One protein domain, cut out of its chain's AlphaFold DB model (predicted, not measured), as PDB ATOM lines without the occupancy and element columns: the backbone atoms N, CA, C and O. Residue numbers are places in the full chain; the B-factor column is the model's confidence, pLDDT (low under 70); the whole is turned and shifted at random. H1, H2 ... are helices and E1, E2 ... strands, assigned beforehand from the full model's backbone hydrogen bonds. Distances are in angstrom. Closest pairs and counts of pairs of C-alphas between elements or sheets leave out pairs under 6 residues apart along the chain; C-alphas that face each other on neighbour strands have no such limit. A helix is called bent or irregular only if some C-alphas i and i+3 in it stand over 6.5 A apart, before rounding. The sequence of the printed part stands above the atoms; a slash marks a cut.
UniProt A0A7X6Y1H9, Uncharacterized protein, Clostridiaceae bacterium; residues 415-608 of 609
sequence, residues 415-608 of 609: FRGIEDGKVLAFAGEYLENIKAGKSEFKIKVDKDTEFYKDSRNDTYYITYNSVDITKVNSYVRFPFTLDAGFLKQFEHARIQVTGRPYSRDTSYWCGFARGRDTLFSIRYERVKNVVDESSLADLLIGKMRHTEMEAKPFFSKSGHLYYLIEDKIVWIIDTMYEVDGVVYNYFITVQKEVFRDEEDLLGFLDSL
ATOM      1  N   PHE A 415     139.200 128.224 180.544       64.94
ATOM      2  CA  PHE A 415     137.990 128.094 179.720       64.94
ATOM      3  C   PHE A 415     138.256 128.252 178.223       64.94
ATOM      4  O   PHE A 415     137.385 128.693 177.472       64.94
ATOM      5  N   ARG A 416     139.463 127.901 177.769       60.38
ATOM      6  CA  ARG A 416     139.852 128.045 176.364       60.38
ATOM      7  C   ARG A 416     138.841 127.339 175.441       60.38
ATOM      8  O   ARG A 416     138.665 126.128 175.521       60.38
ATOM      9  N   GLY A 417     138.201 128.106 174.553       62.28
ATOM     10  CA  GLY A 417     137.177 127.620 173.612       62.28
ATOM     11  C   GLY A 417     135.721 127.845 174.049       62.28
ATOM     12  O   GLY A 417     134.813 127.520 173.287       62.28
ATOM     13  N   ILE A 418     135.483 128.413 175.235       72.69
ATOM     14  CA  ILE A 418     134.156 128.856 175.683       72.69
ATOM     15  C   ILE A 418     134.007 130.352 175.395       72.69
ATOM     16  O   ILE A 418     134.705 131.170 175.987       72.69
ATOM     17  N   GLU A 419     133.082 130.716 174.507       72.94
ATOM     18  CA  GLU A 419     132.800 132.120 174.151       72.94
ATOM     19  C   GLU A 419     131.578 132.699 174.894       72.94
ATOM     20  O   GLU A 419     131.273 133.886 174.763       72.94
ATOM     21  N   ASP A 420     130.870 131.893 175.697       77.25
ATOM     22  CA  ASP A 420     129.699 132.363 176.442       77.25
ATOM     23  C   ASP A 420     130.113 133.286 177.598       77.25
ATOM     24  O   ASP A 420     130.523 132.845 178.677       77.25
ATOM     25  N   GLY A 421     129.937 134.593 177.385       78.31
ATOM     26  CA  GLY A 421     130.232 135.630 178.371       78.31
ATOM     27  C   GLY A 421     129.505 135.460 179.710       78.31
ATOM     28  O   GLY A 421     130.022 135.916 180.729       78.31
ATOM     29  N   LYS A 422     128.349 134.779 179.754       84.00
ATOM     30  CA  LYS A 422     127.676 134.465 181.023       84.00
ATOM     31  C   LYS A 422     128.474 133.457 181.830       84.00
ATOM     32  O   LYS A 422     128.642 133.651 183.023       84.00
ATOM     33  N   VAL A 423     128.965 132.395 181.192       82.81
ATOM     34  CA  VAL A 423     129.770 131.360 181.855       82.81
ATOM     35  C   VAL A 423     131.111 131.942 182.291       82.81
ATOM     36  O   VAL A 423     131.524 131.743 183.433       82.81
ATOM     37  N   LEU A 424     131.747 132.733 181.423       82.06
ATOM     38  CA  LEU A 424     133.024 133.384 181.723       82.06
ATOM     39  C   LEU A 424     132.930 134.362 182.907       82.06
ATOM     40  O   LEU A 424     133.901 134.508 183.646       82.06
ATOM     41  N   ALA A 425     131.766 134.972 183.162       85.75
ATOM     42  CA  ALA A 425     131.556 135.814 184.344       85.75
ATOM     43  C   ALA A 425     131.671 135.041 185.675       85.75
ATOM     44  O   ALA A 425     132.020 135.633 186.694       85.75
ATOM     45  N   PHE A 426     131.434 133.724 185.669       86.38
ATOM     46  CA  PHE A 426     131.569 132.848 186.841       86.38
ATOM     47  C   PHE A 426     132.930 132.142 186.919       86.38
ATOM     48  O   PHE A 426     133.163 131.349 187.833       86.38
ATOM     49  N   ALA A 427     133.859 132.442 186.004       79.38
ATOM     50  CA  ALA A 427     135.198 131.862 186.020       79.38
ATOM     51  C   ALA A 427     135.939 132.163 187.335       79.38
ATOM     52  O   ALA A 427     136.571 131.273 187.897       79.38
ATOM     53  N   GLY A 428     135.808 133.384 187.870       77.44
ATOM     54  CA  GLY A 428     136.406 133.767 189.153       77.44
ATOM     55  C   GLY A 428     135.907 132.908 190.319       77.44
ATOM     56  O   GLY A 428     136.712 132.305 191.020       77.44
ATOM     57  N   GLU A 429     134.585 132.771 190.464       84.75
ATOM     58  CA  GLU A 429     133.964 131.929 191.501       84.75
ATOM     59  C   GLU A 429     134.380 130.458 191.361       84.75
ATOM     60  O   GLU A 429     134.656 129.771 192.347       84.75
ATOM     61  N   TYR A 430     134.461 129.956 190.128       80.31
ATOM     62  CA  TYR A 430     134.951 128.608 189.877       80.31
ATOM     63  C   TYR A 430     136.385 128.437 190.403       80.31
ATOM     64  O   TYR A 430     136.662 127.494 191.144       80.31
ATOM     65  N   LEU A 431     137.289 129.364 190.071       75.19
ATOM     66  CA  LEU A 431     138.685 129.312 190.507       75.19
ATOM     67  C   LEU A 431     138.840 129.492 192.019       75.19
ATOM     68  O   LEU A 431     139.700 128.850 192.616       75.19
ATOM     69  N   GLU A 432     138.003 130.302 192.661       74.00
ATOM     70  CA  GLU A 432     137.966 130.413 194.122       74.00
ATOM     71  C   GLU A 432     137.555 129.095 194.785       74.00
ATOM     72  O   GLU A 432     138.175 128.681 195.762       74.00
ATOM     73  N   ASN A 433     136.569 128.384 194.229       73.94
ATOM     74  CA  ASN A 433     136.188 127.060 194.724       73.94
ATOM     75  C   ASN A 433     137.328 126.038 194.571       73.94
ATOM     76  O   ASN A 433     137.542 125.234 195.481       73.94
ATOM     77  N   ILE A 434     138.087 126.096 193.469       67.38
ATOM     78  CA  ILE A 434     139.303 125.286 193.284       67.38
ATOM     79  C   ILE A 434     140.365 125.646 194.329       67.38
ATOM     80  O   ILE A 434     140.877 124.750 194.998       67.38
ATOM     81  N   LYS A 435     140.668 126.940 194.505       60.22
ATOM     82  CA  LYS A 435     141.650 127.437 195.488       60.22
ATOM     83  C   LYS A 435     141.268 127.070 196.925       60.22
ATOM     84  O   LYS A 435     142.143 126.777 197.727       60.22
ATOM     85  N   ALA A 436     139.974 127.024 197.233       60.81
ATOM     86  CA  ALA A 436     139.442 126.572 198.517       60.81
ATOM     87  C   ALA A 436     139.452 125.037 198.693       60.81
ATOM     88  O   ALA A 436     138.894 124.531 199.666       60.81
ATOM     89  N   GLY A 437     140.018 124.281 197.747       53.59
ATOM     90  CA  GLY A 437     140.144 122.825 197.826       53.59
ATOM     91  C   GLY A 437     138.845 122.053 197.570       53.59
ATOM     92  O   GLY A 437     138.784 120.845 197.821       53.59
ATOM     93  N   LYS A 438     137.782 122.695 197.060       63.31
ATOM     94  CA  LYS A 438     136.518 121.994 196.794       63.31
ATOM     95  C   LYS A 438     136.682 121.041 195.620       63.31
ATOM     96  O   LYS A 438     136.897 121.438 194.477       63.31
ATOM     97  N   SER A 439     136.536 119.753 195.907       61.44
ATOM     98  CA  SER A 439     136.683 118.725 194.880       61.44
ATOM     99  C   SER A 439     135.484 118.612 193.941       61.44
ATOM    100  O   SER A 439     135.690 118.289 192.777       61.44
ATOM    101  N   GLU A 440     134.281 118.933 194.417       78.12
ATOM    102  CA  GLU A 440     133.032 118.907 193.657       78.12
ATOM    103  C   GLU A 440     132.174 120.100 194.040       78.12
ATOM    104  O   GLU A 440     132.049 120.442 195.219       78.12
ATOM    105  N   PHE A 441     131.609 120.749 193.030       82.00
ATOM    106  CA  PHE A 441     130.711 121.875 193.218       82.00
ATOM    107  C   PHE A 441     129.923 122.152 191.943       82.00
ATOM    108  O   PHE A 441     130.285 121.732 190.841       82.00
ATOM    109  N   LYS A 442     128.827 122.887 192.115       90.25
ATOM    110  CA  LYS A 442     127.928 123.297 191.045       90.25
ATOM    111  C   LYS A 442     127.604 124.777 191.199       90.25
ATOM    112  O   LYS A 442     127.143 125.195 192.258       90.25
ATOM    113  N   ILE A 443     127.817 125.536 190.135       90.19
ATOM    114  CA  ILE A 443     127.509 126.956 190.012       90.19
ATOM    115  C   ILE A 443     126.319 127.078 189.064       90.19
ATOM    116  O   ILE A 443     126.339 126.577 187.937       90.19
ATOM    117  N   LYS A 444     125.250 127.720 189.527       91.44
ATOM    118  CA  LYS A 444     124.077 127.983 188.696       91.44
ATOM    119  C   LYS A 444     124.248 129.342 188.023       91.44
ATOM    120  O   LYS A 444     124.100 130.362 188.686       91.44
ATOM    121  N   VAL A 445     124.563 129.335 186.728       88.31
ATOM    122  CA  VAL A 445     124.826 130.552 185.939       88.31
ATOM    123  C   VAL A 445     123.519 131.296 185.672       88.31
ATOM    124  O   VAL A 445     123.420 132.498 185.906       88.31
ATOM    125  N   ASP A 446     122.485 130.578 185.226       88.69
ATOM    126  CA  ASP A 446     121.121 131.098 185.132       88.69
ATOM    127  C   ASP A 446     120.074 129.976 185.301       88.69
ATOM    128  O   ASP A 446     120.356 128.916 185.865       88.69
ATOM    129  N   LYS A 447     118.815 130.216 184.908       88.12
ATOM    130  CA  LYS A 447     117.746 129.209 185.040       88.12
ATOM    131  C   LYS A 447     118.000 127.945 184.212       88.12
ATOM    132  O   LYS A 447     117.525 126.884 184.612       88.12
ATOM    133  N   ASP A 448     118.737 128.082 183.118       88.31
ATOM    134  CA  ASP A 448     118.895 127.085 182.068       88.31
ATOM    135  C   ASP A 448     120.363 126.640 181.937       88.31
ATOM    136  O   ASP A 448     120.627 125.550 181.440       88.31
ATOM    137  N   THR A 449     121.316 127.420 182.449       89.38
ATOM    138  CA  THR A 449     122.757 127.167 182.339       89.38
ATOM    139  C   THR A 449     123.367 126.825 183.691       89.38
ATOM    140  O   THR A 449     123.195 127.544 184.680       89.38
ATOM    141  N   GLU A 450     124.126 125.738 183.729       90.94
ATOM    142  CA  GLU A 450     124.787 125.250 184.930       90.94
ATOM    143  C   GLU A 450     126.235 124.892 184.637       90.94
ATOM    144  O   GLU A 450     126.568 124.385 183.567       90.94
ATOM    145  N   PHE A 451     127.086 125.129 185.625       87.44
ATOM    146  CA  PHE A 451     128.498 124.841 185.548       87.44
ATOM    147  C   PHE A 451     128.897 123.922 186.708       87.44
ATOM    148  O   PHE A 451     128.628 124.221 187.867       87.44
ATOM    149  N   TYR A 452     129.473 122.762 186.410       86.00
ATOM    150  CA  TYR A 452     129.728 121.695 187.376       86.00
ATOM    151  C   TYR A 452     131.170 121.196 187.295       86.00
ATOM    152  O   TYR A 452     131.741 121.085 186.210       86.00
ATOM    153  N   LYS A 453     131.745 120.856 188.449       80.62
ATOM    154  CA  LYS A 453     133.009 120.132 188.562       80.62
ATOM    155  C   LYS A 453     132.779 118.802 189.276       80.62
ATOM    156  O   LYS A 453     132.250 118.794 190.385       80.62
ATOM    157  N   ASP A 454     133.253 117.717 188.669       68.12
ATOM    158  CA  ASP A 454     133.196 116.363 189.236       68.12
ATOM    159  C   ASP A 454     134.263 116.156 190.330       68.12
ATOM    160  O   ASP A 454     135.373 116.692 190.250       68.12
ATOM    161  N   SER A 455     133.928 115.385 191.369       61.44
ATOM    162  CA  SER A 455     134.808 115.070 192.507       61.44
ATOM    163  C   SER A 455     135.978 114.156 192.156       61.44
ATOM    164  O   SER A 455     136.966 114.140 192.902       61.44
ATOM    165  N   ARG A 456     135.864 113.395 191.063       54.84
ATOM    166  CA  ARG A 456     136.792 112.330 190.664       54.84
ATOM    167  C   ARG A 456     137.974 112.831 189.844       54.84
ATOM    168  O   ARG A 456     138.996 112.163 189.791       54.84
ATOM    169  N   ASN A 457     137.845 113.976 189.180       57.97
ATOM    170  CA  ASN A 457     138.898 114.538 188.335       57.97
ATOM    171  C   ASN A 457     138.736 116.057 188.194       57.97
ATOM    172  O   ASN A 457     137.821 116.656 188.753       57.97
ATOM    173  N   ASP A 458     139.621 116.709 187.448       62.66
ATOM    174  CA  ASP A 458     139.517 118.150 187.195       62.66
ATOM    175  C   ASP A 458     138.639 118.477 185.973       62.66
ATOM    176  O   ASP A 458     138.681 119.585 185.457       62.66
ATOM    177  N   THR A 459     137.804 117.535 185.519       72.38
ATOM    178  CA  THR A 459     136.855 117.776 184.424       72.38
ATOM    179  C   THR A 459     135.771 118.735 184.878       72.38
ATOM    180  O   THR A 459     135.200 118.614 185.969       72.38
ATOM    181  N   TYR A 460     135.465 119.669 183.994       79.00
ATOM    182  CA  TYR A 460     134.391 120.615 184.165       79.00
ATOM    183  C   TYR A 460     133.313 120.364 183.109       79.00
ATOM    184  O   TYR A 460     133.597 119.927 181.992       79.00
ATOM    185  N   TYR A 461     132.068 120.644 183.477       87.12
ATOM    186  CA  TYR A 461     130.893 120.425 182.647       87.12
ATOM    187  C   TYR A 461     130.066 121.695 182.614       87.12
ATOM    188  O   TYR A 461     129.604 122.155 183.657       87.12
ATOM    189  N   ILE A 462     129.851 122.244 181.428       88.19
ATOM    190  CA  ILE A 462     128.919 123.347 181.218       88.19
ATOM    191  C   ILE A 462     127.690 122.762 180.541       88.19
ATOM    192  O   ILE A 462     127.775 122.263 179.420       88.19
ATOM    193  N   THR A 463     126.555 122.811 181.224       90.75
ATOM    194  CA  THR A 463     125.290 122.280 180.726       90.75
ATOM    195  C   THR A 463     124.341 123.427 180.432       90.75
ATOM    196  O   THR A 463     123.979 124.187 181.327       90.75
ATOM    197  N   TYR A 464     123.888 123.508 179.188       89.44
ATOM    198  CA  TYR A 464     122.821 124.389 178.745       89.44
ATOM    199  C   TYR A 464     121.559 123.557 178.527       89.44
ATOM    200  O   TYR A 464     121.503 122.683 177.662       89.44
ATOM    201  N   ASN A 465     120.534 123.818 179.321       87.50
ATOM    202  CA  ASN A 465     119.248 123.143 179.264       87.50
ATOM    203  C   ASN A 465     118.247 123.987 178.475       87.50
ATOM    204  O   ASN A 465     118.219 125.203 178.607       87.50
ATOM    205  N   SER A 466     117.365 123.347 177.712       87.06
ATOM    206  CA  SER A 466     116.255 124.024 177.020       87.06
ATOM    207  C   SER A 466     116.689 125.208 176.137       87.06
ATOM    208  O   SER A 466     116.033 126.250 176.103       87.06
ATOM    209  N   VAL A 467     117.806 125.050 175.426       85.44
ATOM    210  CA  VAL A 467     118.345 126.049 174.505       85.44
ATOM    211  C   VAL A 467     117.407 126.200 173.311       85.44
ATOM    212  O   VAL A 467     116.945 125.211 172.738       85.44
ATOM    213  N   ASP A 468     117.148 127.448 172.925       84.06
ATOM    214  CA  ASP A 468     116.479 127.767 171.665       84.06
ATOM    215  C   ASP A 468     117.298 127.191 170.506       84.06
ATOM    216  O   ASP A 468     118.462 127.548 170.319       84.06
ATOM    217  N   ILE A 469     116.684 126.302 169.728       81.00
ATOM    218  CA  ILE A 469     117.353 125.574 168.648       81.00
ATOM    219  C   ILE A 469     117.994 126.526 167.632       81.00
ATOM    220  O   ILE A 469     119.078 126.248 167.119       81.00
ATOM    221  N   THR A 470     117.386 127.692 167.399       76.31
ATOM    222  CA  THR A 470     117.923 128.704 166.476       76.31
ATOM    223  C   THR A 470     119.221 129.346 166.970       76.31
ATOM    224  O   THR A 470     119.933 129.979 166.194       76.31
ATOM    225  N   LYS A 471     119.549 129.164 168.253       77.62
ATOM    226  CA  LYS A 471     120.727 129.721 168.920       77.62
ATOM    227  C   LYS A 471     121.782 128.677 169.254       77.62
ATOM    228  O   LYS A 471     122.816 129.040 169.789       77.62
ATOM    229  N   VAL A 472     121.585 127.396 168.938       74.25
ATOM    230  CA  VAL A 472     122.562 126.343 169.290       74.25
ATOM    231  C   VAL A 472     123.956 126.676 168.747       74.25
ATOM    232  O   VAL A 472     124.930 126.603 169.492       74.25
ATOM    233  N   ASN A 473     124.036 127.184 167.512       72.19
ATOM    234  CA  ASN A 473     125.295 127.596 166.882       72.19
ATOM    235  C   ASN A 473     125.972 128.811 167.542       72.19
ATOM    236  O   ASN A 473     127.147 129.050 167.280       72.19
ATOM    237  N   SER A 474     125.269 129.581 168.386       72.00
ATOM    238  CA  SER A 474     125.900 130.635 169.196       72.00
ATOM    239  C   SER A 474     126.525 130.109 170.490       72.00
ATOM    240  O   SER A 474     127.262 130.846 171.130       72.00
ATOM    241  N   TYR A 475     126.222 128.867 170.888       68.88
ATOM    242  CA  TYR A 475     126.786 128.228 172.084       68.88
ATOM    243  C   TYR A 475     127.850 127.186 171.736       68.88
ATOM    244  O   TYR A 475     128.853 127.069 172.435       68.88
ATOM    245  N   VAL A 476     127.631 126.420 170.665       70.31
ATOM    246  CA  VAL A 476     128.555 125.388 170.184       70.31
ATOM    247  C   VAL A 476     128.679 125.502 168.681       70.31
ATOM    248  O   VAL A 476     127.694 125.413 167.953       70.31
ATOM    249  N   ARG A 477     129.912 125.659 168.208       68.12
ATOM    250  CA  ARG A 477     130.207 125.613 166.783       68.12
ATOM    251  C   ARG A 477     130.351 124.157 166.366       68.12
ATOM    252  O   ARG A 477     131.365 123.532 166.664       68.12
ATOM    253  N   PHE A 478     129.333 123.612 165.705       67.50
ATOM    254  CA  PHE A 478     129.461 122.285 165.122       67.50
ATOM    255  C   PHE A 478     130.434 122.317 163.937       67.50
ATOM    256  O   PHE A 478     130.396 123.251 163.133       67.50
ATOM    257  N   PRO A 479     131.270 121.285 163.795       64.06
ATOM    258  CA  PRO A 479     132.067 121.045 162.592       64.06
ATOM    259  C   PRO A 479     131.237 120.499 161.405       64.06
ATOM    260  O   PRO A 479     131.811 120.078 160.409       64.06
ATOM    261  N   PHE A 480     129.904 120.504 161.508       68.56
ATOM    262  CA  PHE A 480     128.941 120.082 160.488       68.56
ATOM    263  C   PHE A 480     127.740 121.037 160.478       68.56
ATOM    264  O   PHE A 480     127.473 121.728 161.467       68.56
ATOM    265  N   THR A 481     126.990 121.064 159.377       71.75
ATOM    266  CA  THR A 481     125.800 121.917 159.257       71.75
ATOM    267  C   THR A 481     124.538 121.098 159.503       71.75
ATOM    268  O   THR A 481     124.332 120.062 158.884       71.75
ATOM    269  N   LEU A 482     123.669 121.571 160.399       76.00
ATOM    270  CA  LEU A 482     122.329 121.009 160.574       76.00
ATOM    271  C   LEU A 482     121.315 121.836 159.783       76.00
ATOM    272  O   LEU A 482     121.247 123.058 159.948       76.00
ATOM    273  N   ASP A 483     120.516 121.170 158.949       77.75
ATOM    274  CA  ASP A 483     119.462 121.822 158.173       77.75
ATOM    275  C   ASP A 483     118.423 122.500 159.087       77.75
ATOM    276  O   ASP A 483     117.937 121.934 160.070       77.75
ATOM    277  N   ALA A 484     118.039 123.730 158.742       78.56
ATOM    278  CA  ALA A 484     117.078 124.500 159.525       78.56
ATOM    279  C   ALA A 484     115.667 123.884 159.496       78.56
ATOM    280  O   ALA A 484     114.889 124.092 160.428       78.56
ATOM    281  N   GLY A 485     115.306 123.161 158.432       82.44
ATOM    282  CA  GLY A 485     114.068 122.389 158.345       82.44
ATOM    283  C   GLY A 485     114.065 121.198 159.303       82.44
ATOM    284  O   GLY A 485     113.089 121.017 160.029       82.44
ATOM    285  N   PHE A 486     115.170 120.453 159.373       84.06
ATOM    286  CA  PHE A 486     115.373 119.378 160.351       84.06
ATOM    287  C   PHE A 486     115.263 119.891 161.791       84.06
ATOM    288  O   PHE A 486     114.476 119.384 162.589       84.06
ATOM    289  N   LEU A 487     115.973 120.975 162.101       84.31
ATOM    290  CA  LEU A 487     115.983 121.581 163.431       84.31
ATOM    291  C   LEU A 487     114.597 122.042 163.921       84.31
ATOM    292  O   LEU A 487     114.324 121.987 165.119       84.31
ATOM    293  N   LYS A 488     113.691 122.447 163.020       85.00
ATOM    294  CA  LYS A 488     112.318 122.874 163.364       85.00
ATOM    295  C   LYS A 488     111.428 121.758 163.918       85.00
ATOM    296  O   LYS A 488     110.341 122.058 164.406       85.00
ATOM    297  N   GLN A 489     111.843 120.497 163.816       87.38
ATOM    298  CA  GLN A 489     111.079 119.356 164.330       87.38
ATOM    299  C   GLN A 489     111.215 119.184 165.849       87.38
ATOM    300  O   GLN A 489     110.422 118.474 166.470       87.38
ATOM    301  N   PHE A 490     112.203 119.845 166.448       90.50
ATOM    302  CA  PHE A 490     112.479 119.789 167.874       90.50
ATOM    303  C   PHE A 490     111.977 121.067 168.562       90.50
ATOM    304  O   PHE A 490     111.824 122.118 167.941       90.50
ATOM    305  N   GLU A 491     111.706 120.982 169.862       90.38
ATOM    306  CA  GLU A 491     111.232 122.117 170.665       90.38
ATOM    307  C   GLU A 491     112.388 122.874 171.318       90.38
ATOM    308  O   GLU A 491     112.340 124.096 171.460       90.38
ATOM    309  N   HIS A 492     113.424 122.149 171.738       89.56
ATOM    310  CA  HIS A 492     114.621 122.719 172.339       89.56
ATOM    311  C   HIS A 492     115.833 121.801 172.171       89.56
ATOM    312  O   HIS A 492     115.706 120.619 171.846       89.56
ATOM    313  N   ALA A 493     117.011 122.347 172.455       89.56
ATOM    314  CA  ALA A 493     118.251 121.600 172.562       89.56
ATOM    315  C   ALA A 493     118.757 121.550 174.012       89.56
ATOM    316  O   ALA A 493     118.445 122.400 174.849       89.56
ATOM    317  N   ARG A 494     119.556 120.536 174.313       91.50
ATOM    318  CA  ARG A 494     120.374 120.422 175.513       91.50
ATOM    319  C   ARG A 494     121.805 120.258 175.059       91.50
ATOM    320  O   ARG A 494     122.086 119.421 174.211       91.50
ATOM    321  N   ILE A 495     122.690 121.058 175.616       89.00
ATOM    322  CA  ILE A 495     124.092 121.069 175.235       89.00
ATOM    323  C   ILE A 495     124.897 120.803 176.492       89.00
ATOM    324  O   ILE A 495     124.660 121.426 177.522       89.00
ATOM    325  N   GLN A 496     125.862 119.906 176.400       89.38
ATOM    326  CA  GLN A 496     126.874 119.716 177.417       89.38
ATOM    327  C   GLN A 496     128.242 119.906 176.777       89.38
ATOM    328  O   GLN A 496     128.584 119.244 175.798       89.38
ATOM    329  N   VAL A 497     129.021 120.816 177.348       86.31
ATOM    330  CA  VAL A 497     130.439 120.964 177.048       86.31
ATOM    331  C   VAL A 497     131.206 120.325 178.184       86.31
ATOM    332  O   VAL A 497     131.064 120.730 179.337       86.31
ATOM    333  N   THR A 498     132.022 119.342 177.849       84.19
ATOM    334  CA  THR A 498     132.925 118.696 178.791       84.19
ATOM    335  C   THR A 498     134.334 119.118 178.426       84.19
ATOM    336  O   THR A 498     134.802 118.870 177.312       84.19
ATOM    337  N   GLY A 499     134.999 119.786 179.359       74.69
ATOM    338  CA  GLY A 499     136.347 120.295 179.170       74.69
ATOM    339  C   GLY A 499     137.242 119.968 180.352       74.69
ATOM    340  O   GLY A 499     136.792 119.529 181.414       74.69
ATOM    341  N   ARG A 500     138.541 120.166 180.148       67.31
ATOM    342  CA  ARG A 500     139.554 120.025 181.193       67.31
ATOM    343  C   ARG A 500     140.437 121.269 181.234       67.31
ATOM    344  O   ARG A 500     140.662 121.876 180.187       67.31
ATOM    345  N   PRO A 501     140.952 121.637 182.413       59.09
ATOM    346  CA  PRO A 501     141.873 122.754 182.566       59.09
ATOM    347  C   PRO A 501     143.093 122.549 181.681       59.09
ATOM    348  O   PRO A 501     143.576 121.422 181.568       59.09
ATOM    349  N   TYR A 502     143.575 123.623 181.054       52.91
ATOM    350  CA  TYR A 502     144.773 123.630 180.199       52.91
ATOM    351  C   TYR A 502     144.705 122.728 178.950       52.91
ATOM    352  O   TYR A 502     145.619 122.725 178.123       52.91
ATOM    353  N   SER A 503     143.606 121.996 178.759       58.22
ATOM    354  CA  SER A 503     143.353 121.182 177.580       58.22
ATOM    355  C   SER A 503     142.682 122.032 176.508       58.22
ATOM    356  O   SER A 503     141.681 122.699 176.760       58.22
ATOM    357  N   ARG A 504     143.201 121.972 175.276       58.19
ATOM    358  CA  ARG A 504     142.476 122.487 174.098       58.19
ATOM    359  C   ARG A 504     141.346 121.559 173.663       58.19
ATOM    360  O   ARG A 504     140.573 121.913 172.782       58.19
ATOM    361  N   ASP A 505     141.300 120.363 174.232       64.88
ATOM    362  CA  ASP A 505     140.374 119.321 173.837       64.88
ATOM    363  C   ASP A 505     139.118 119.424 174.689       64.88
ATOM    364  O   ASP A 505     139.140 119.190 175.901       64.88
ATOM    365  N   THR A 506     138.034 119.784 174.019       71.69
ATOM    366  CA  THR A 506     136.673 119.810 174.533       71.69
ATOM    367  C   THR A 506     135.867 118.754 173.790       71.69
ATOM    368  O   THR A 506     136.015 118.563 172.581       71.69
ATOM    369  N   SER A 507     135.024 118.033 174.520       79.00
ATOM    370  CA  SER A 507     134.014 117.165 173.919       79.00
ATOM    371  C   SER A 507     132.653 117.800 174.100       79.00
ATOM    372  O   SER A 507     132.359 118.370 175.156       79.00
ATOM    373  N   TYR A 508     131.815 117.656 173.090       84.12
ATOM    374  CA  TYR A 508     130.502 118.265 173.071       84.12
ATOM    375  C   TYR A 508     129.461 117.174 172.925       84.12
ATOM    376  O   TYR A 508     129.615 116.258 172.121       84.12
ATOM    377  N   TRP A 509     128.388 117.301 173.688       89.31
ATOM    378  CA  TRP A 509     127.164 116.550 173.488       89.31
ATOM    379  C   TRP A 509     126.034 117.541 173.237       89.31
ATOM    380  O   TRP A 509     125.858 118.495 173.991       89.31
ATOM    381  N   CYS A 510     125.275 117.330 172.170       89.69
ATOM    382  CA  CYS A 510     124.086 118.105 171.866       89.69
ATOM    383  C   CYS A 510     122.914 117.161 171.634       89.69
ATOM    384  O   CYS A 510     122.927 116.386 170.682       89.69
ATOM    385  N   GLY A 511     121.901 117.241 172.489       92.12
ATOM    386  CA  GLY A 511     120.630 116.544 172.352       92.12
ATOM    387  C   GLY A 511     119.526 117.492 171.894       92.12
ATOM    388  O   GLY A 511     119.339 118.558 172.466       92.12
ATOM    389  N   PHE A 512     118.757 117.092 170.896       92.12
ATOM    390  CA  PHE A 512     117.588 117.788 170.382       92.12
ATOM    391  C   PHE A 512     116.338 117.031 170.825       92.12
ATOM    392  O   PHE A 512     116.233 115.810 170.672       92.12
ATOM    393  N   ALA A 513     115.411 117.754 171.447       90.19
ATOM    394  CA  ALA A 513     114.320 117.166 172.204       90.19
ATOM    395  C   ALA A 513     112.953 117.722 171.797       90.19
ATOM    396  O   ALA A 513     112.815 118.891 171.424       90.19
ATOM    397  N   ARG A 514     111.932 116.875 171.936       89.75
ATOM    398  CA  ARG A 514     110.510 117.230 171.859       89.75
ATOM    399  C   ARG A 514     109.879 116.850 173.197       89.75
ATOM    400  O   ARG A 514     109.892 115.681 173.578       89.75
ATOM    401  N   GLY A 515     109.385 117.819 173.962       84.19
ATOM    402  CA  GLY A 515     109.016 117.585 175.353       84.19
ATOM    403  C   GLY A 515     110.228 117.173 176.197       84.19
ATOM    404  O   GLY A 515     111.254 117.840 176.198       84.19
ATOM    405  N   ARG A 516     110.135 116.090 176.973       80.44
ATOM    406  CA  ARG A 516     111.256 115.667 177.838       80.44
ATOM    407  C   ARG A 516     112.270 114.771 177.135       80.44
ATOM    408  O   ARG A 516     113.392 114.662 177.641       80.44
ATOM    409  N   ASP A 517     111.891 114.199 175.999       86.06
ATOM    410  CA  ASP A 517     112.606 113.102 175.366       86.06
ATOM    411  C   ASP A 517     113.586 113.640 174.327       86.06
ATOM    412  O   ASP A 517     113.234 114.440 173.459       86.06
ATOM    413  N   THR A 518     114.846 113.220 174.450       88.38
ATOM    414  CA  THR A 518     115.866 113.505 173.438       88.38
ATOM    415  C   THR A 518     115.658 112.533 172.290       88.38
ATOM    416  O   THR A 518     115.756 111.319 172.472       88.38
ATOM    417  N   LEU A 519     115.318 113.080 171.130       92.44
ATOM    418  CA  LEU A 519     114.983 112.306 169.940       92.44
ATOM    419  C   LEU A 519     116.187 112.154 169.015       92.44
ATOM    420  O   LEU A 519     116.291 111.175 168.289       92.44
ATOM    421  N   PHE A 520     117.106 113.112 169.052       92.44
ATOM    422  CA  PHE A 520     118.329 113.101 168.269       92.44
ATOM    423  C   PHE A 520     119.453 113.648 169.138       92.44
ATOM    424  O   PHE A 520     119.261 114.644 169.828       92.44
ATOM    425  N   SER A 521     120.621 113.025 169.143       92.50
ATOM    426  CA  SER A 521     121.784 113.573 169.823       92.50
ATOM    427  C   SER A 521     123.049 113.306 169.045       92.50
ATOM    428  O   SER A 521     123.179 112.268 168.405       92.50
ATOM    429  N   ILE A 522     123.977 114.248 169.123       89.50
ATOM    430  CA  ILE A 522     125.313 114.115 168.565       89.50
ATOM    431  C   ILE A 522     126.290 114.379 169.692       89.50
ATOM    432  O   ILE A 522     126.280 115.450 170.306       89.50
ATOM    433  N   ARG A 523     127.156 113.408 169.942       88.38
ATOM    434  CA  ARG A 523     128.394 113.601 170.677       88.38
ATOM    435  C   ARG A 523     129.528 113.653 169.675       88.38
ATOM    436  O   ARG A 523     129.564 112.840 168.757       88.38
ATOM    437  N   TYR A 524     130.465 114.565 169.867       84.06
ATOM    438  CA  TYR A 524     131.726 114.487 169.152       84.06
ATOM    439  C   TYR A 524     132.904 114.770 170.067       84.06
ATOM    440  O   TYR A 524     132.839 115.578 171.000       84.06
ATOM    441  N   GLU A 525     133.982 114.052 169.795       77.81
ATOM    442  CA  GLU A 525     135.228 114.122 170.535       77.81
ATOM    443  C   GLU A 525     136.401 114.112 169.569       77.81
ATOM    444  O   GLU A 525     136.375 113.470 168.521       77.81
ATOM    445  N   ARG A 526     137.439 114.872 169.904       74.31
ATOM    446  CA  ARG A 526     138.655 114.913 169.103       74.31
ATOM    447  C   ARG A 526     139.379 113.569 169.198       74.31
ATOM    448  O   ARG A 526     139.732 113.141 170.294       74.31
ATOM    449  N   VAL A 527     139.677 112.962 168.054       72.12
ATOM    450  CA  VAL A 527     140.582 111.813 167.954       72.12
ATOM    451  C   VAL A 527     142.008 112.344 168.010       72.12
ATOM    452  O   VAL A 527     142.419 113.173 167.193       72.12
ATOM    453  N   LYS A 528     142.766 111.922 169.020       53.72
ATOM    454  CA  LYS A 528     144.167 112.321 169.175       53.72
ATOM    455  C   LYS A 528     145.075 111.357 168.422       53.72
ATOM    456  O   LYS A 528     144.810 110.164 168.417       53.72
ATOM    457  N   ASN A 529     146.153 111.897 167.849       53.75
ATOM    458  CA  ASN A 529     147.244 111.146 167.219       53.75
ATOM    459  C   ASN A 529     146.779 110.218 166.090       53.75
ATOM    460  O   ASN A 529     146.866 108.998 166.160       53.75
ATOM    461  N   VAL A 530     146.301 110.846 165.018       56.19
ATOM    462  CA  VAL A 530     146.118 110.188 163.724       56.19
ATOM    463  C   VAL A 530     147.500 109.777 163.233       56.19
ATOM    464  O   VAL A 530     148.379 110.626 163.094       56.19
ATOM    465  N   VAL A 531     147.705 108.485 163.002       56.91
ATOM    466  CA  VAL A 531     148.910 108.003 162.322       56.91
ATOM    467  C   VAL A 531     148.920 108.634 160.937       56.91
ATOM    468  O   VAL A 531     147.933 108.497 160.216       56.91
ATOM    469  N   ASP A 532     150.016 109.284 160.546       56.75
ATOM    470  CA  ASP A 532     150.124 109.973 159.247       56.75
ATOM    471  C   ASP A 532     149.810 109.054 158.040       56.75
ATOM    472  O   ASP A 532     149.497 109.529 156.945       56.75
ATOM    473  N   GLU A 533     149.865 107.732 158.236       59.41
ATOM    474  CA  GLU A 533     149.603 106.703 157.226       59.41
ATOM    475  C   GLU A 533     148.176 106.119 157.254       59.41
ATOM    476  O   GLU A 533     147.797 105.431 156.307       59.41
ATOM    477  N   SER A 534     147.373 106.368 158.294       66.00
ATOM    478  CA  SER A 534     146.066 105.716 158.473       66.00
ATOM    479  C   SER A 534     144.929 106.496 157.815       66.00
ATOM    480  O   SER A 534     144.774 107.701 158.020       66.00
ATOM    481  N   SER A 535     144.075 105.799 157.061       79.94
ATOM    482  CA  SER A 535     142.825 106.382 156.571       79.94
ATOM    483  C   SER A 535     141.825 106.574 157.726       79.94
ATOM    484  O   SER A 535     141.834 105.820 158.700       79.94
ATOM    485  N   LEU A 536     140.928 107.566 157.627       82.81
ATOM    486  CA  LEU A 536     139.845 107.742 158.613       82.81
ATOM    487  C   LEU A 536     138.940 106.507 158.692       82.81
ATOM    488  O   LEU A 536     138.456 106.168 159.769       82.81
ATOM    489  N   ALA A 537     138.741 105.833 157.554       85.19
ATOM    490  CA  ALA A 537     137.986 104.593 157.482       85.19
ATOM    491  C   ALA A 537     138.667 103.502 158.316       85.19
ATOM    492  O   ALA A 537     138.023 102.937 159.187       85.19
ATOM    493  N   ASP A 538     139.970 103.274 158.147       82.81
ATOM    494  CA  ASP A 538     140.715 102.276 158.925       82.81
ATOM    495  C   ASP A 538     140.737 102.586 160.428       82.81
ATOM    496  O   ASP A 538     140.634 101.675 161.247       82.81
ATOM    497  N   LEU A 539     140.812 103.866 160.814       80.81
ATOM    498  CA  LEU A 539     140.694 104.267 162.221       80.81
ATOM    499  C   LEU A 539     139.311 103.938 162.798       80.81
ATOM    500  O   LEU A 539     139.208 103.444 163.923       80.81
ATOM    501  N   LEU A 540     138.249 104.189 162.031       85.00
ATOM    502  CA  LEU A 540     136.885 103.872 162.437       85.00
ATOM    503  C   LEU A 540     136.632 102.357 162.464       85.00
ATOM    504  O   LEU A 540     136.081 101.862 163.442       85.00
ATOM    505  N   ILE A 541     137.081 101.610 161.454       84.69
ATOM    506  CA  ILE A 541     136.997 100.139 161.389       84.69
ATOM    507  C   ILE A 541     137.734  99.529 162.587       84.69
ATOM    508  O   ILE A 541     137.191  98.690 163.309       84.69
ATOM    509  N   GLY A 542     138.950 100.014 162.858       79.19
ATOM    510  CA  GLY A 542     139.748  99.594 163.999       79.19
ATOM    511  C   GLY A 542     139.068  99.867 165.343       79.19
ATOM    512  O   GLY A 542     139.144  99.026 166.232       79.19
ATOM    513  N   LYS A 543     138.359 100.994 165.487       81.62
ATOM    514  CA  LYS A 543     137.533 101.285 166.669       81.62
ATOM    515  C   LYS A 543     136.353 100.315 166.777       81.62
ATOM    516  O   LYS A 543     136.089  99.771 167.847       81.62
ATOM    517  N   MET A 544     135.641 100.109 165.674       82.06
ATOM    518  CA  MET A 544     134.368  99.397 165.667       82.06
ATOM    519  C   MET A 544     134.517  97.886 165.810       82.06
ATOM    520  O   MET A 544     133.590  97.259 166.306       82.06
ATOM    521  N   ARG A 545     135.675  97.291 165.494       79.19
ATOM    522  CA  ARG A 545     135.914  95.841 165.663       79.19
ATOM    523  C   ARG A 545     135.652  95.314 167.082       79.19
ATOM    524  O   ARG A 545     135.341  94.140 167.251       79.19
ATOM    525  N   HIS A 546     135.790  96.181 168.086       71.62
ATOM    526  CA  HIS A 546     135.600  95.855 169.502       71.62
ATOM    527  C   HIS A 546     134.172  96.096 169.993       71.62
ATOM    528  O   HIS A 546     133.873  95.825 171.153       71.62
ATOM    529  N   THR A 547     133.280  96.616 169.144       74.06
ATOM    530  CA  THR A 547     131.863  96.708 169.503       74.06
ATOM    531  C   THR A 547     131.328  95.304 169.760       74.06
ATOM    532  O   THR A 547     131.719  94.367 169.070       74.06
ATOM    533  N   GLU A 548     130.446  95.124 170.740       72.19
ATOM    534  CA  GLU A 548     129.733  93.852 170.939       72.19
ATOM    535  C   GLU A 548     128.428  93.803 170.134       72.19
ATOM    536  O   GLU A 548     127.878  92.731 169.882       72.19
ATOM    537  N   MET A 549     127.940  94.968 169.705       79.44
ATOM    538  CA  MET A 549     126.684  95.097 168.978       79.44
ATOM    539  C   MET A 549     126.854  94.701 167.504       79.44
ATOM    540  O   MET A 549     127.963  94.659 166.965       79.44
ATOM    541  N   GLU A 550     125.750  94.377 166.835       83.50
ATOM    542  CA  GLU A 550     125.752  94.208 165.382       83.50
ATOM    543  C   GLU A 550     125.863  95.595 164.738       83.50
ATOM    544  O   GLU A 550     124.989  96.445 164.920       83.50
ATOM    545  N   ALA A 551     126.976  95.841 164.047       88.00
ATOM    546  CA  ALA A 551     127.270  97.110 163.396       88.00
ATOM    547  C   ALA A 551     127.351  96.889 161.886       88.00
ATOM    548  O   ALA A 551     128.180  96.113 161.412       88.00
ATOM    549  N   LYS A 552     126.496  97.578 161.135       90.06
ATOM    550  CA  LYS A 552     126.454  97.520 159.675       90.06
ATOM    551  C   LYS A 552     127.259  98.687 159.103       90.06
ATOM    552  O   LYS A 552     126.934  99.836 159.420       90.06
ATOM    553  N   PRO A 553     128.309  98.442 158.304       92.12
ATOM    554  CA  PRO A 553     128.999  99.515 157.611       92.12
ATOM    555  C   PRO A 553     128.111 100.064 156.490       92.12
ATOM    556  O   PRO A 553     127.437  99.319 155.783       92.12
ATOM    557  N   PHE A 554     128.144 101.376 156.301       87.88
ATOM    558  CA  PHE A 554     127.528 102.049 155.170       87.88
ATOM    559  C   PHE A 554     128.483 103.103 154.618       87.88
ATOM    560  O   PHE A 554     129.039 103.911 155.365       87.88
ATOM    561  N   PHE A 555     128.632 103.122 153.294       84.88
ATOM    562  CA  PHE A 555     129.384 104.146 152.586       84.88
ATOM    563  C   PHE A 555     128.425 105.138 151.932       84.88
ATOM    564  O   PHE A 555     127.596 104.762 151.104       84.88
ATOM    565  N   SER A 556     128.572 106.422 152.265       81.19
ATOM    566  CA  SER A 556     127.884 107.499 151.536       81.19
ATOM    567  C   SER A 556     128.216 107.475 150.047       81.19
ATOM    568  O   SER A 556     129.240 106.933 149.622       81.19
ATOM    569  N   LYS A 557     127.451 108.232 149.252       76.75
ATOM    570  CA  LYS A 557     127.772 108.493 147.831       76.75
ATOM    571  C   LYS A 557     129.171 109.062 147.607       76.75
ATOM    572  O   LYS A 557     129.696 109.016 146.500       76.75
ATOM    573  N   SER A 558     129.741 109.652 148.648       74.94
ATOM    574  CA  SER A 558     131.068 110.240 148.633       74.94
ATOM    575  C   SER A 558     132.168 109.318 149.154       74.94
ATOM    576  O   SER A 558     133.267 109.803 149.355       74.94
ATOM    577  N   GLY A 559     131.886 108.041 149.429       78.19
ATOM    578  CA  GLY A 559     132.866 107.090 149.969       78.19
ATOM    579  C   GLY A 559     133.142 107.242 151.471       78.19
ATOM    580  O   GLY A 559     134.001 106.561 152.019       78.19
ATOM    581  N   HIS A 560     132.414 108.119 152.170       86.19
ATOM    582  CA  HIS A 560     132.527 108.277 153.625       86.19
ATOM    583  C   HIS A 560     131.914 107.102 154.375       86.19
ATOM    584  O   HIS A 560     130.757 106.775 154.107       86.19
ATOM    585  N   LEU A 561     132.648 106.542 155.336       89.88
ATOM    586  CA  LEU A 561     132.204 105.408 156.141       89.88
ATOM    587  C   LEU A 561     131.409 105.847 157.378       89.88
ATOM    588  O   LEU A 561     131.832 106.705 158.162       89.88
ATOM    589  N   TYR A 562     130.286 105.175 157.583       91.81
ATOM    590  CA  TYR A 562     129.488 105.194 158.798       91.81
ATOM    591  C   TYR A 562     129.302 103.760 159.278       91.81
ATOM    592  O   TYR A 562     129.155 102.850 158.466       91.81
ATOM    593  N   TYR A 563     129.249 103.564 160.588       92.31
ATOM    594  CA  TYR A 563     128.721 102.333 161.162       92.31
ATOM    595  C   TYR A 563     127.366 102.596 161.781       92.31
ATOM    596  O   TYR A 563     127.251 103.448 162.658       92.31
ATOM    597  N   LEU A 564     126.362 101.845 161.343       92.12
ATOM    598  CA  LEU A 564     125.015 101.855 161.884       92.12
ATOM    599  C   LEU A 564     124.841 100.674 162.840       92.12
ATOM    600  O   LEU A 564     124.939  99.516 162.443       92.12
ATOM    601  N   ILE A 565     124.545 100.969 164.096       90.62
ATOM    602  CA  ILE A 565     124.126 100.001 165.102       90.62
ATOM    603  C   ILE A 565     122.629 100.197 165.326       90.62
ATOM    604  O   ILE A 565     122.166 101.280 165.696       90.62
ATOM    605  N   GLU A 566     121.862  99.140 165.094       87.06
ATOM    606  CA  GLU A 566     120.414  99.168 165.238       87.06
ATOM    607  C   GLU A 566     119.990  98.619 166.604       87.06
ATOM    608  O   GLU A 566     120.283  97.479 166.953       87.06
ATOM    609  N   ASP A 567     119.242  99.421 167.359       87.75
ATOM    610  CA  ASP A 567     118.501  98.972 168.537       87.75
ATOM    611  C   ASP A 567     116.987  99.049 168.258       87.75
ATOM    612  O   ASP A 567     116.537  99.545 167.224       87.75
ATOM    613  N   LYS A 568     116.150  98.539 169.165       87.00
ATOM    614  CA  LYS A 568     114.691  98.474 169.004       87.00
ATOM    615  C   LYS A 568     114.061  99.831 168.708       87.00
ATOM    616  O   LYS A 568     113.134  99.903 167.906       87.00
ATOM    617  N   ILE A 569     114.545 100.885 169.362       90.12
ATOM    618  CA  ILE A 569     113.927 102.220 169.334       90.12
ATOM    619  C   ILE A 569     114.857 103.319 168.817       90.12
ATOM    620  O   ILE A 569     114.379 104.405 168.483       90.12
ATOM    621  N   VAL A 570     116.158 103.046 168.718       91.81
ATOM    622  CA  VAL A 570     117.161 104.009 168.262       91.81
ATOM    623  C   VAL A 570     118.063 103.413 167.192       91.81
ATOM    624  O   VAL A 570     118.318 102.211 167.166       91.81
ATOM    625  N   TRP A 571     118.566 104.282 166.330       93.12
ATOM    626  CA  TRP A 571     119.768 104.043 165.554       93.12
ATOM    627  C   TRP A 571     120.934 104.767 166.217       93.12
ATOM    628  O   TRP A 571     120.815 105.925 166.632       93.12
ATOM    629  N   ILE A 572     122.058 104.073 166.313       92.31
ATOM    630  CA  ILE A 572     123.330 104.612 166.773       92.31
ATOM    631  C   ILE A 572     124.268 104.624 165.573       92.31
ATOM    632  O   ILE A 572     124.419 103.610 164.901       92.31
ATOM    633  N   ILE A 573     124.886 105.764 165.293       92.56
ATOM    634  CA  ILE A 573     125.813 105.923 164.176       92.56
ATOM    635  C   ILE A 573     127.163 106.371 164.713       92.56
ATOM    636  O   ILE A 573     127.238 107.347 165.461       92.56
ATOM    637  N   ASP A 574     128.223 105.689 164.295       91.25
ATOM    638  CA  ASP A 574     129.604 106.078 164.570       91.25
ATOM    639  C   ASP A 574     130.309 106.460 163.266       91.25
ATOM    640  O   ASP A 574     130.189 105.770 162.248       91.25
ATOM    641  N   THR A 575     131.016 107.588 163.268       91.19
ATOM    642  CA  THR A 575     131.777 108.055 162.107       91.19
ATOM    643  C   THR A 575     132.928 108.983 162.504       91.19
ATOM    644  O   THR A 575     132.996 109.463 163.637       91.19
ATOM    645  N   MET A 576     133.862 109.251 161.589       88.19
ATOM    646  CA  MET A 576     134.989 110.161 161.817       88.19
ATOM    647  C   MET A 576     135.127 111.189 160.698       88.19
ATOM    648  O   MET A 576     135.087 110.818 159.532       88.19
ATOM    649  N   TYR A 577     135.363 112.457 161.044       84.56
ATOM    650  CA  TYR A 577     135.658 113.532 160.086       84.56
ATOM    651  C   TYR A 577     136.932 114.279 160.455       84.56
ATOM    652  O   TYR A 577     137.199 114.503 161.634       84.56
ATOM    653  N   GLU A 578     137.669 114.738 159.447       82.31
ATOM    654  CA  GLU A 578     138.764 115.693 159.611       82.31
ATOM    655  C   GLU A 578     138.274 117.115 159.310       82.31
ATOM    656  O   GLU A 578     137.791 117.395 158.214       82.31
ATOM    657  N   VAL A 579     138.417 118.019 160.277       75.12
ATOM    658  CA  VAL A 579     138.068 119.439 160.164       75.12
ATOM    659  C   VAL A 579     139.288 120.262 160.560       75.12
ATOM    660  O   VAL A 579     139.828 120.092 161.650       75.12
ATOM    661  N   ASP A 580     139.759 121.129 159.661       74.62
ATOM    662  CA  ASP A 580     140.930 121.995 159.871       74.62
ATOM    663  C   ASP A 580     142.208 121.253 160.332       74.62
ATOM    664  O   ASP A 580     143.014 121.779 161.102       74.62
ATOM    665  N   GLY A 581     142.424 120.026 159.842       72.31
ATOM    666  CA  GLY A 581     143.573 119.194 160.226       72.31
ATOM    667  C   GLY A 581     143.398 118.457 161.555       72.31
ATOM    668  O   GLY A 581     144.367 117.939 162.109       72.31
ATOM    669  N   VAL A 582     142.182 118.450 162.107       74.12
ATOM    670  CA  VAL A 582     141.839 117.779 163.358       74.12
ATOM    671  C   VAL A 582     140.774 116.729 163.096       74.12
ATOM    672  O   VAL A 582     139.707 117.034 162.571       74.12
ATOM    673  N   VAL A 583     141.045 115.489 163.495       79.12
ATOM    674  CA  VAL A 583     140.076 114.399 163.371       79.12
ATOM    675  C   VAL A 583     139.164 114.370 164.586       79.12
ATOM    676  O   VAL A 583     139.609 114.486 165.727       79.12
ATOM    677  N   TYR A 584     137.877 114.200 164.330       81.06
ATOM    678  CA  TYR A 584     136.827 114.067 165.321       81.06
ATOM    679  C   TYR A 584     136.073 112.769 165.081       81.06
ATOM    680  O   TYR A 584     135.772 112.421 163.941       81.06
ATOM    681  N   ASN A 585     135.752 112.079 166.165       85.31
ATOM    682  CA  ASN A 585     134.818 110.976 166.179       85.31
ATOM    683  C   ASN A 585     133.438 111.512 166.560       85.31
ATOM    684  O   ASN A 585     133.324 112.315 167.487       85.31
ATOM    685  N   TYR A 586     132.416 111.070 165.840       87.31
ATOM    686  CA  TYR A 586     131.029 111.457 166.033       87.31
ATOM    687  C   TYR A 586     130.234 110.222 166.389       87.31
ATOM    688  O   TYR A 586     130.235 109.236 165.658       87.31
ATOM    689  N   PHE A 587     129.509 110.335 167.488       89.19
ATOM    690  CA  PHE A 587     128.562 109.349 167.950       89.19
ATOM    691  C   PHE A 587     127.175 109.985 167.922       89.19
ATOM    692  O   PHE A 587     126.877 110.903 168.692       89.19
ATOM    693  N   ILE A 588     126.346 109.538 166.989       91.62
ATOM    694  CA  ILE A 588     125.003 110.058 166.755       91.62
ATOM    695  C   ILE A 588     124.010 109.027 167.268       91.62
ATOM    696  O   ILE A 588     124.123 107.843 166.981       91.62
ATOM    697  N   THR A 589     123.010 109.467 168.016       93.25
ATOM    698  CA  THR A 589     121.894 108.621 168.440       93.25
ATOM    699  C   THR A 589     120.607 109.263 167.982       93.25
ATOM    700  O   THR A 589     120.378 110.440 168.251       93.25
ATOM    701  N   VAL A 590     119.755 108.500 167.317       93.38
ATOM    702  CA  VAL A 590     118.485 108.994 166.796       93.38
ATOM    703  C   VAL A 590     117.370 108.006 167.084       93.38
ATOM    704  O   VAL A 590     117.518 106.810 166.868       93.38
ATOM    705  N   GLN A 591     116.237 108.490 167.580       93.12
ATOM    706  CA  GLN A 591     115.037 107.675 167.700       93.12
ATOM    707  C   GLN A 591     114.467 107.393 166.315       93.12
ATOM    708  O   GLN A 591     114.349 108.300 165.492       93.12
ATOM    709  N   LYS A 592     114.042 106.150 166.078       91.69
ATOM    710  CA  LYS A 592     113.505 105.726 164.774       91.69
ATOM    711  C   LYS A 592     112.243 106.477 164.347       91.69
ATOM    712  O   LYS A 592     111.848 106.376 163.203       91.69
ATOM    713  N   GLU A 593     111.596 107.222 165.242       91.31
ATOM    714  CA  GLU A 593     110.472 108.092 164.875       91.31
ATOM    715  C   GLU A 593     110.890 109.405 164.190       91.31
ATOM    716  O   GLU A 593     110.032 110.103 163.651       91.31
ATOM    717  N   VAL A 594     112.179 109.764 164.223       90.06
ATOM    718  CA  VAL A 594     112.698 111.008 163.625       90.06
ATOM    719  C   VAL A 594     112.810 110.902 162.106       90.06
ATOM    720  O   VAL A 594     112.528 111.878 161.415       90.06
ATOM    721  N   PHE A 595     113.185 109.732 161.587       89.50
ATOM    722  CA  PHE A 595     113.239 109.461 160.148       89.50
ATOM    723  C   PHE A 595     112.291 108.327 159.793       89.50
ATOM    724  O   PHE A 595     111.964 107.494 160.633       89.50
ATOM    725  N   ARG A 596     111.808 108.301 158.550       86.12
ATOM    726  CA  ARG A 596     110.813 107.295 158.139       86.12
ATOM    727  C   ARG A 596     111.396 105.891 158.060       86.12
ATOM    728  O   ARG A 596     110.713 104.924 158.390       86.12
ATOM    729  N   ASP A 597     112.633 105.809 157.599       87.31
ATOM    730  CA  ASP A 597     113.367 104.587 157.327       87.31
ATOM    731  C   ASP A 597     114.877 104.875 157.316       87.31
ATOM    732  O   ASP A 597     115.330 105.997 157.562       87.31
ATOM    733  N   GLU A 598     115.658 103.823 157.076       84.75
ATOM    734  CA  GLU A 598     117.114 103.898 156.973       84.75
ATOM    735  C   GLU A 598     117.559 104.775 155.791       84.75
ATOM    736  O   GLU A 598     118.522 105.519 155.922       84.75
ATOM    737  N   GLU A 599     116.839 104.771 154.665       86.00
ATOM    738  CA  GLU A 599     117.207 105.561 153.483       86.00
ATOM    739  C   GLU A 599     117.112 107.072 153.758       86.00
ATOM    740  O   GLU A 599     118.010 107.832 153.391       86.00
ATOM    741  N   ASP A 600     116.067 107.502 154.466       87.25
ATOM    742  CA  ASP A 600     115.864 108.888 154.904       87.25
ATOM    743  C   ASP A 600     116.956 109.333 155.900       87.25
ATOM    744  O   ASP A 600     117.518 110.426 155.777       87.25
ATOM    745  N   LEU A 601     117.341 108.453 156.835       88.44
ATOM    746  CA  LEU A 601     118.472 108.687 157.740       88.44
ATOM    747  C   LEU A 601     119.790 108.850 156.967       88.44
ATOM    748  O   LEU A 601     120.543 109.791 157.218       88.44
ATOM    749  N   LEU A 602     120.081 107.944 156.036       81.44
ATOM    750  CA  LEU A 602     121.319 107.968 155.256       81.44
ATOM    751  C   LEU A 602     121.386 109.212 154.360       81.44
ATOM    752  O   LEU A 602     122.421 109.875 154.297       81.44
ATOM    753  N   GLY A 603     120.263 109.596 153.748       83.12
ATOM    754  CA  GLY A 603     120.144 110.851 153.006       83.12
ATOM    755  C   GLY A 603     120.414 112.083 153.875       83.12
ATOM    756  O   GLY A 603     121.070 113.024 153.423       83.12
ATOM    757  N   PHE A 604     119.970 112.070 155.135       85.81
ATOM    758  CA  PHE A 604     120.299 113.119 156.098       85.81
ATOM    759  C   PHE A 604     121.786 113.129 156.473       85.81
ATOM    760  O   PHE A 604     122.396 114.199 156.482       85.81
ATOM    761  N   LEU A 605     122.398 111.975 156.746       84.25
ATOM    762  CA  LEU A 605     123.818 111.893 157.105       84.25
ATOM    763  C   LEU A 605     124.741 112.391 155.985       84.25
ATOM    764  O   LEU A 605     125.736 113.056 156.279       84.25
ATOM    765  N   ASP A 606     124.383 112.141 154.724       76.88
ATOM    766  CA  ASP A 606     125.083 112.683 153.551       76.88
ATOM    767  C   ASP A 606     124.992 114.219 153.477       76.88
ATOM    768  O   ASP A 606     125.885 114.875 152.936       76.88
ATOM    769  N   SER A 607     123.926 114.806 154.035       76.56
ATOM    770  CA  SER A 607     123.692 116.257 154.050       76.56
ATOM    771  C   SER A 607     124.434 117.009 155.160       76.56
ATOM    772  O   SER A 607     124.470 118.236 155.126       76.56
ATOM    773  N   LEU A 608     125.044 116.306 156.123       70.31
ATOM    774  CA  LEU A 608     125.777 116.925 157.239       70.31
ATOM    775  C   LEU A 608     127.116 117.571 156.827       70.31
ATOM    776  O   LEU A 608     127.778 118.178 157.669       70.31
TER     777      LEU A 608
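AT A GLANCE: This is residues 415 to 608 of the 609 residues of an uncharacterized protein of Clostridiaceae bacterium (UniProt A0A7X6Y1H9). One long, twisted sheet of ten strands runs the length of this domain like a twisted ribbon, and short helices cover parts of both its faces. H5 packs on one face near the E7 end, H3 and H6 lie over the opposite face, and H1 and H2 sit by the E1 end. The printed part has 194 residues with six named helices and ten named strands, in the order H1 H2 E1 E2 E3 H3 H4 E4 E5 E6 H5 E7 E8 E9 E10 H6; the class is mixed, helices and strands. The sheet's order is E1 E2 E3 E4 E5 E6 E10 E9 E8 E7, antiparallel throughout. The whole is compact, with a radius of gyration of the C-alphas of 18.1 A and spans of 53 by 42 by 31 A.

HOW THE PARTS SIT: Start at the edge strand E1, residues 441 to 444, whose N 443 is 2.7 A from O 451 of E2, residues 449 to 453. E2 and E3, residues 460 to 467, are antiparallel neighbours, with N 452 and O 461 at 2.8 A. From E3 to E4, residues 492 to 499, look at N 464 and O 495, 2.8 A, and from E4 to E5, residues 507 to 514, at N 494 and O 511, 2.7 A. E6, residues 517 to 526, bends by 59 degrees at residue 520; its O 522 is 2.8 A from N 510 of E5. Its other neighbour is E10, residues 582 to 591, with N 521 and O 589 at 2.7 A. Then come E9, residues 570 to 579, with N 573 and O 588 at 2.8 A; E8, residues 561 to 566, with N 565 and O 572 at 2.8 A; and the edge strand E7, residues 551 to 555, with N 552 and O 564 at 2.8 A. These pairs are within hydrogen-bond range. E1 E2 E3, E4 E5 E6 and E7 E8 E9 E10 are meanders, each strand the antiparallel neighbour of the one before. Find H5, residues 536 to 544, over E9 at a height over the sheet of 7.4 A; the C-alphas of Leu 536 and Met 576 are their closest, 6.3 A. On the opposite face H6, residues 598 to 607, is over E8 at a height of 9.1 A, slantwise to the strands at 36 degrees to E8 on the local plane. On the same face as H6 is H3, residues 469 to 475, irregular with C-alphas 470 and 473 at 7.5 A, at a height of 8.4 A. H4, residues 484 to 487, is not on the sheet; it is close to H3 but not clearly touching, closest at C-alphas 469 and 487, 6.7 A. H2, residues 427 to 435, is on the sheet at a height of 10.0 A, and H1, residues 421 to 425, only grazes it with residues 422 to 423. Every O i to N i+4 pair is within hydrogen-bond range in H1, H2, H5 and H6; H3 has 0 of 3 but 3 of 4 O i to N i+3 pairs, and H4 is too short for an O i to N i+4 pair.

IN THESE COORDINATES: Find C-alpha 421, where H1 begins, at (130.232, 135.630, 178.371). E10 runs 29.0 A from C-alpha 582 at (141.839, 117.779, 163.358); E9 spans 27.2 A and E6 26.9 A. H6, 14.3 A long, ends at C-alpha 607 at (123.692, 116.257, 154.050).

THE WHOLE: The two C-alphas farthest apart, those of Ala 436 and Lys 557, are 55.1 A apart. The printed part has no cut, and no link is long. The mean pLDDT of the printed part is 80.3; among the residues under 70 are 434 to 439, 500 to 505 and 528 to 534.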